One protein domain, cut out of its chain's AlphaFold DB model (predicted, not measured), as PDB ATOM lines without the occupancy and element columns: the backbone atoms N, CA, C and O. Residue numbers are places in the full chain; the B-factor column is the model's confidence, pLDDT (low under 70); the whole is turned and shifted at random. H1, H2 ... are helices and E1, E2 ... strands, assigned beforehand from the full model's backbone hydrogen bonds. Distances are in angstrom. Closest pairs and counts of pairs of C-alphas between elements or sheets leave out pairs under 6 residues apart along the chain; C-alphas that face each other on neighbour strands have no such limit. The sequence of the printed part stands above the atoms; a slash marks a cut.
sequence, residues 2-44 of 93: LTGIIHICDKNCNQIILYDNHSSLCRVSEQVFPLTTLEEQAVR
ATOM      1  N   LEU A   2      35.001 -35.304  32.203       48.28
ATOM      2  CA  LEU A   2      34.588 -36.624  32.695       48.28
ATOM      3  C   LEU A   2      33.619 -37.171  31.649       48.28
ATOM      4  O   LEU A   2      32.543 -36.606  31.469       48.28
ATOM      5  N   THR A   3      34.011 -38.218  30.932       44.75
ATOM      6  CA  THR A   3      33.110 -39.009  30.089       44.75
ATOM      7  C   THR A   3      32.034 -39.614  30.988       44.75
ATOM      8  O   THR A   3      32.225 -40.671  31.577       44.75
ATOM      9  N   GLY A   4      30.937 -38.876  31.170       53.81
ATOM     10  CA  GLY A   4      29.803 -39.224  32.022       53.81
ATOM     11  C   GLY A   4      28.931 -40.299  31.388       53.81
ATOM     12  O   GLY A   4      27.795 -40.029  31.008       53.81
ATOM     13  N   ILE A   5      29.470 -41.508  31.246       58.22
ATOM     14  CA  ILE A   5      28.675 -42.688  30.916       58.22
ATOM     15  C   ILE A   5      27.956 -43.091  32.205       58.22
ATOM     16  O   ILE A   5      28.554 -43.625  33.136       58.22
ATOM     17  N   ILE A   6      26.673 -42.752  32.298       60.03
ATOM     18  CA  ILE A   6      25.819 -43.144  33.420       60.03
ATOM     19  C   ILE A   6      25.546 -44.643  33.253       60.03
ATOM     20  O   ILE A   6      24.693 -45.004  32.442       60.03
ATOM     21  N   HIS A   7      26.266 -45.529  33.960       61.47
ATOM     22  CA  HIS A   7      25.834 -46.930  33.977       61.47
ATOM     23  C   HIS A   7      24.695 -47.120  34.967       61.47
ATOM     24  O   HIS A   7      24.743 -46.707  36.125       61.47
ATOM     25  N   ILE A   8      23.669 -47.790  34.468       65.94
ATOM     26  CA  ILE A   8      22.426 -48.063  35.167       65.94
ATOM     27  C   ILE A   8      22.582 -49.458  35.776       65.94
ATOM     28  O   ILE A   8      22.386 -50.462  35.097       65.94
ATOM     29  N   CYS A   9      23.000 -49.515  37.044       67.88
ATOM     30  CA  CYS A   9      23.151 -50.770  37.788       67.88
ATOM     31  C   CYS A   9      21.799 -51.464  38.082       67.88
ATOM     32  O   CYS A   9      21.743 -52.664  38.323       67.88
ATOM     33  N   ASP A  10      20.719 -50.682  38.033       60.81
ATOM     34  CA  ASP A  10      19.300 -51.048  38.029       60.81
ATOM     35  C   ASP A  10      18.513 -49.802  37.566       60.81
ATOM     36  O   ASP A  10      19.063 -48.698  37.584       60.81
ATOM     37  N   LYS A  11      17.239 -49.930  37.179       67.31
ATOM     38  CA  LYS A  11      16.405 -48.868  36.574       67.31
ATOM     39  C   LYS A  11      16.341 -47.554  37.374       67.31
ATOM     40  O   LYS A  11      16.018 -46.525  36.790       67.31
ATOM     41  N   ASN A  12      16.681 -47.572  38.665       65.75
ATOM     42  CA  ASN A  12      16.682 -46.406  39.560       65.75
ATOM     43  C   ASN A  12      18.081 -45.880  39.955       65.75
ATOM     44  O   ASN A  12      18.189 -44.964  40.768       65.75
ATOM     45  N   CYS A  13      19.159 -46.449  39.420       69.06
ATOM     46  CA  CYS A  13      20.531 -46.147  39.821       69.06
ATOM     47  C   CYS A  13      21.079 -44.937  39.042       69.06
ATOM     48  O   CYS A  13      21.478 -45.072  37.888       69.06
ATOM     49  N   ASN A  14      21.090 -43.751  39.662       71.25
ATOM     50  CA  ASN A  14      21.574 -42.494  39.068       71.25
ATOM     51  C   ASN A  14      22.887 -41.976  39.692       71.25
ATOM     52  O   ASN A  14      23.210 -40.794  39.562       71.25
ATOM     53  N   GLN A  15      23.627 -42.829  40.406       70.81
ATOM     54  CA  GLN A  15      24.864 -42.425  41.077       70.81
ATOM     55  C   GLN A  15      26.098 -42.504  40.176       70.81
ATOM     56  O   GLN A  15      26.151 -43.240  39.194       70.81
ATOM     57  N   ILE A  16      27.114 -41.727  40.559       69.44
ATOM     58  CA  ILE A  16      28.420 -41.685  39.905       69.44
ATOM     59  C   ILE A  16      29.169 -42.981  40.225       69.44
ATOM     60  O   ILE A  16      29.420 -43.293  41.392       69.44
ATOM     61  N   ILE A  17      29.536 -43.718  39.182       74.88
ATOM     62  CA  ILE A  17      30.341 -44.933  39.290       74.88
ATOM     63  C   ILE A  17      31.800 -44.570  39.514       74.88
ATOM     64  O   ILE A  17      32.339 -43.659  38.884       74.88
ATOM     65  N   LEU A  18      32.429 -45.296  40.434       76.31
ATOM     66  CA  LEU A  18      33.857 -45.205  40.670       76.31
ATOM     67  C   LEU A  18      34.567 -46.182  39.735       76.31
ATOM     68  O   LEU A  18      34.241 -47.365  39.720       76.31
ATOM     69  N   TYR A  19      35.545 -45.691  38.982       74.44
ATOM     70  CA  TYR A  19      36.369 -46.516  38.106       74.44
ATOM     71  C   TYR A  19      37.739 -46.732  38.747       74.44
ATOM     72  O   TYR A  19      38.415 -45.766  39.101       74.44
ATOM     73  N   ASP A  20      38.134 -47.994  38.882       74.44
ATOM     74  CA  ASP A  20      39.519 -48.408  39.104       74.44
ATOM     75  C   ASP A  20      40.109 -48.928  37.774       74.44
ATOM     76  O   ASP A  20      39.416 -49.024  36.762       74.44
ATOM     77  N   ASN A  21      41.391 -49.287  37.751       77.06
ATOM     78  CA  ASN A  21      42.121 -49.732  36.560       77.06
ATOM     79  C   ASN A  21      41.538 -50.991  35.893       77.06
ATOM     80  O   ASN A  21      41.788 -51.232  34.711       77.06
ATOM     81  N   HIS A  22      40.785 -51.798  36.648       76.44
ATOM     82  CA  HIS A  22      40.276 -53.103  36.213       76.44
ATOM     83  C   HIS A  22      38.779 -53.303  36.453       76.44
ATOM     84  O   HIS A  22      38.214 -54.300  36.006       76.44
ATOM     85  N   SER A  23      38.128 -52.396  37.178       80.75
ATOM     86  CA  SER A  23      36.735 -52.584  37.568       80.75
ATOM     87  C   SER A  23      35.980 -51.270  37.670       80.75
ATOM     88  O   SER A  23      36.561 -50.206  37.897       80.75
ATOM     89  N   SER A  24      34.667 -51.359  37.510       79.31
ATOM     90  CA  SER A  24      33.734 -50.284  37.800       79.31
ATOM     91  C   SER A  24      32.879 -50.671  39.007       79.31
ATOM     92  O   SER A  24      32.327 -51.768  39.078       79.31
ATOM     93  N   LEU A  25      32.793 -49.777  39.991       81.31
ATOM     94  CA  LEU A  25      32.052 -49.979  41.234       81.31
ATOM     95  C   LEU A  25      30.878 -49.008  41.302       81.31
ATOM     96  O   LEU A  25      31.053 -47.784  41.292       81.31
ATOM     97  N   CYS A  26      29.678 -49.554  41.473       82.12
ATOM     98  CA  CYS A  26      28.532 -48.763  41.892       82.12
ATOM     99  C   CYS A  26      28.457 -48.722  43.422       82.12
ATOM    100  O   CYS A  26      28.324 -49.757  44.067       82.12
ATOM    101  N   ARG A  27      28.480 -47.525  44.017       77.94
ATOM    102  CA  ARG A  27      28.363 -47.366  45.478       77.94
ATOM    103  C   ARG A  27      26.971 -47.680  46.032       77.94
ATOM    104  O   ARG A  27      26.865 -47.980  47.210       77.94
ATOM    105  N   VAL A  28      25.920 -47.595  45.213       78.38
ATOM    106  CA  VAL A  28      24.534 -47.861  45.654       78.38
ATOM    107  C   VAL A  28      24.272 -49.345  45.783       78.38
ATOM    108  O   VAL A  28      23.702 -49.787  46.771       78.38
ATOM    109  N   SER A  29      24.637 -50.099  44.749       76.69
ATOM    110  CA  SER A  29      24.411 -51.541  44.712       76.69
ATOM    111  C   SER A  29      25.571 -52.329  45.309       76.69
ATOM    112  O   SER A  29      25.456 -53.541  45.435       76.69
ATOM    113  N   GLU A  30      26.688 -51.660  45.621       80.12
ATOM    114  CA  GLU A  30      27.962 -52.263  46.040       80.12
ATOM    115  C   GLU A  30      28.479 -53.329  45.057       80.12
ATOM    116  O   GLU A  30      29.317 -54.164  45.389       80.12
ATOM    117  N   GLN A  31      27.990 -53.298  43.812       78.25
ATOM    118  CA  GLN A  31      28.364 -54.261  42.787       78.25
ATOM    119  C   GLN A  31      29.594 -53.791  42.026       78.25
ATOM    120  O   GLN A  31      29.695 -52.634  41.602       78.25
ATOM    121  N   VAL A  32      30.504 -54.742  41.833       81.56
ATOM    122  CA  VAL A  32      31.704 -54.602  41.020       81.56
ATOM    123  C   VAL A  32      31.428 -55.229  39.663       81.56
ATOM    124  O   VAL A  32      31.077 -56.407  39.577       81.56
ATOM    125  N   PHE A  33      31.608 -54.450  38.606       78.69
ATOM    126  CA  PHE A  33      31.475 -54.907  37.234       78.69
ATOM    127  C   PHE A  33      32.855 -54.943  36.569       78.69
ATOM    128  O   PHE A  33      33.662 -54.023  36.755       78.69
ATOM    129  N   PRO A  34      33.163 -56.007  35.810       80.81
ATOM    130  CA  PRO A  34      34.382 -56.048  35.021       80.81
ATOM    131  C   PRO A  34      34.295 -55.010  33.901       80.81
ATOM    132  O   PRO A  34      33.240 -54.828  33.289       80.81
ATOM    133  N   LEU A  35      35.410 -54.343  33.623       79.44
ATOM    134  CA  LEU A  35      35.492 -53.433  32.488       79.44
ATOM    135  C   LEU A  35      35.451 -54.223  31.176       79.44
ATOM    136  O   LEU A  35      36.049 -55.292  31.043       79.44
ATOM    137  N   THR A  36      34.764 -53.682  30.177       80.56
ATOM    138  CA  THR A  36      34.865 -54.192  28.808       80.56
ATOM    139  C   THR A  36      36.239 -53.861  28.224       80.56
ATOM    140  O   THR A  36      36.899 -52.905  28.629       80.56
ATOM    141  N   THR A  37      36.675 -54.612  27.211       79.12
ATOM    142  CA  THR A  37      37.986 -54.404  26.564       79.12
ATOM    143  C   THR A  37      38.185 -52.977  26.044       79.12
ATOM    144  O   THR A  37      39.303 -52.462  26.069       79.12
ATOM    145  N   LEU A  38      37.105 -52.324  25.604       75.50
ATOM    146  CA  LEU A  38      37.105 -50.933  25.156       75.50
ATOM    147  C   LEU A  38      37.295 -49.954  26.325       75.50
ATOM    148  O   LEU A  38      38.091 -49.020  26.230       75.50
ATOM    149  N   GLU A  39      36.592 -50.174  27.434       77.00
ATOM    150  CA  GLU A  39      36.705 -49.348  28.640       77.00
ATOM    151  C   GLU A  39      38.077 -49.496  29.280       77.00
ATOM    152  O   GLU A  39      38.686 -48.501  29.656       77.00
ATOM    153  N   GLU A  40      38.626 -50.708  29.323       78.12
ATOM    154  CA  GLU A  40      39.978 -50.918  29.819       78.12
ATOM    155  C   GLU A  40      41.027 -50.154  28.995       78.12
ATOM    156  O   GLU A  40      41.993 -49.636  29.549       78.12
ATOM    157  N   GLN A  41      40.865 -50.065  27.671       74.56
ATOM    158  CA  GLN A  41      41.751 -49.261  26.818       74.56
ATOM    159  C   GLN A  41      41.606 -47.758  27.090       74.56
ATOM    160  O   GLN A  41      42.600 -47.030  27.045       74.56
ATOM    161  N   ALA A  42      40.391 -47.297  27.393       70.81
ATOM    162  CA  ALA A  42      40.129 -45.911  27.764       70.81
ATOM    163  C   ALA A  42      40.713 -45.565  29.145       70.81
ATOM    164  O   ALA A  42      41.371 -44.534  29.284       70.81
ATOM    165  N   VAL A  43      40.544 -46.448  30.137       68.62
ATOM    166  CA  VAL A  43      41.060 -46.290  31.508       68.62
ATOM    167  C   VAL A  43      42.582 -46.391  31.545       68.62
ATOM    168  O   VAL A  43      43.232 -45.571  32.190       68.62
ATOM    169  N   ARG A  44      43.181 -47.323  30.787       69.12
ATOM    170  CA  ARG A  44      44.647 -47.430  30.662       69.12
ATOM    171  C   ARG A  44      45.280 -46.238  29.945       69.12
ATOM    172  O   ARG A  44      46.503 -46.129  29.949       69.12
TER     173      ARG A  44
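This is residues 2 to 44 of the 93 residues of an uncharacterized protein of Kingdonia uniflora (UniProt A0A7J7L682). What is the shape? There is little regular structure: residues 2 to 22, with no named element, loop out past Asn 12 and back to a small hairpin, E1 and E2, and a short helix, H1, sits at the end away from Asn 12. What builds it? The 43 printed residues hold E1, E2 and H1 in that order, antiparallel strands and mixed class, with 13 residues in named elements. How large? It is compact, radius of gyration of the C-alphas 10.1 A, spanning 29 by 18 by 13 A.

What pairs first? Residues 18 to 19 pair antiparallel with residues 24 to 25 of E1, residues 23 to 25. And next? E1 and E2, residues 32 to 34, form an antiparallel hairpin at 151 degrees; N 24 and O 33 are within hydrogen-bond range at 2.9 A. Where is H1? H1, residues 37 to 43, follows E2 by a tight link and is apart from E1; its O i to N i+4 pairs are each within hydrogen-bond range.

Where does E1 begin? C-alpha 23 is at (36.735, -52.584, 37.568), and E1 is 6.5 A long. And the others? E2 is 6.7 A long, and H1, 10.0 A, ends with C-alpha 43 at (41.060, -46.290, 31.508).

What lies farthest apart? The C-alphas of Asn 12 and Arg 44, 29.4 A. Any cut or low confidence? The printed part has no cut and no long link; pLDDT is under 70 at residues 2 to 13, 16 and 43 to 44.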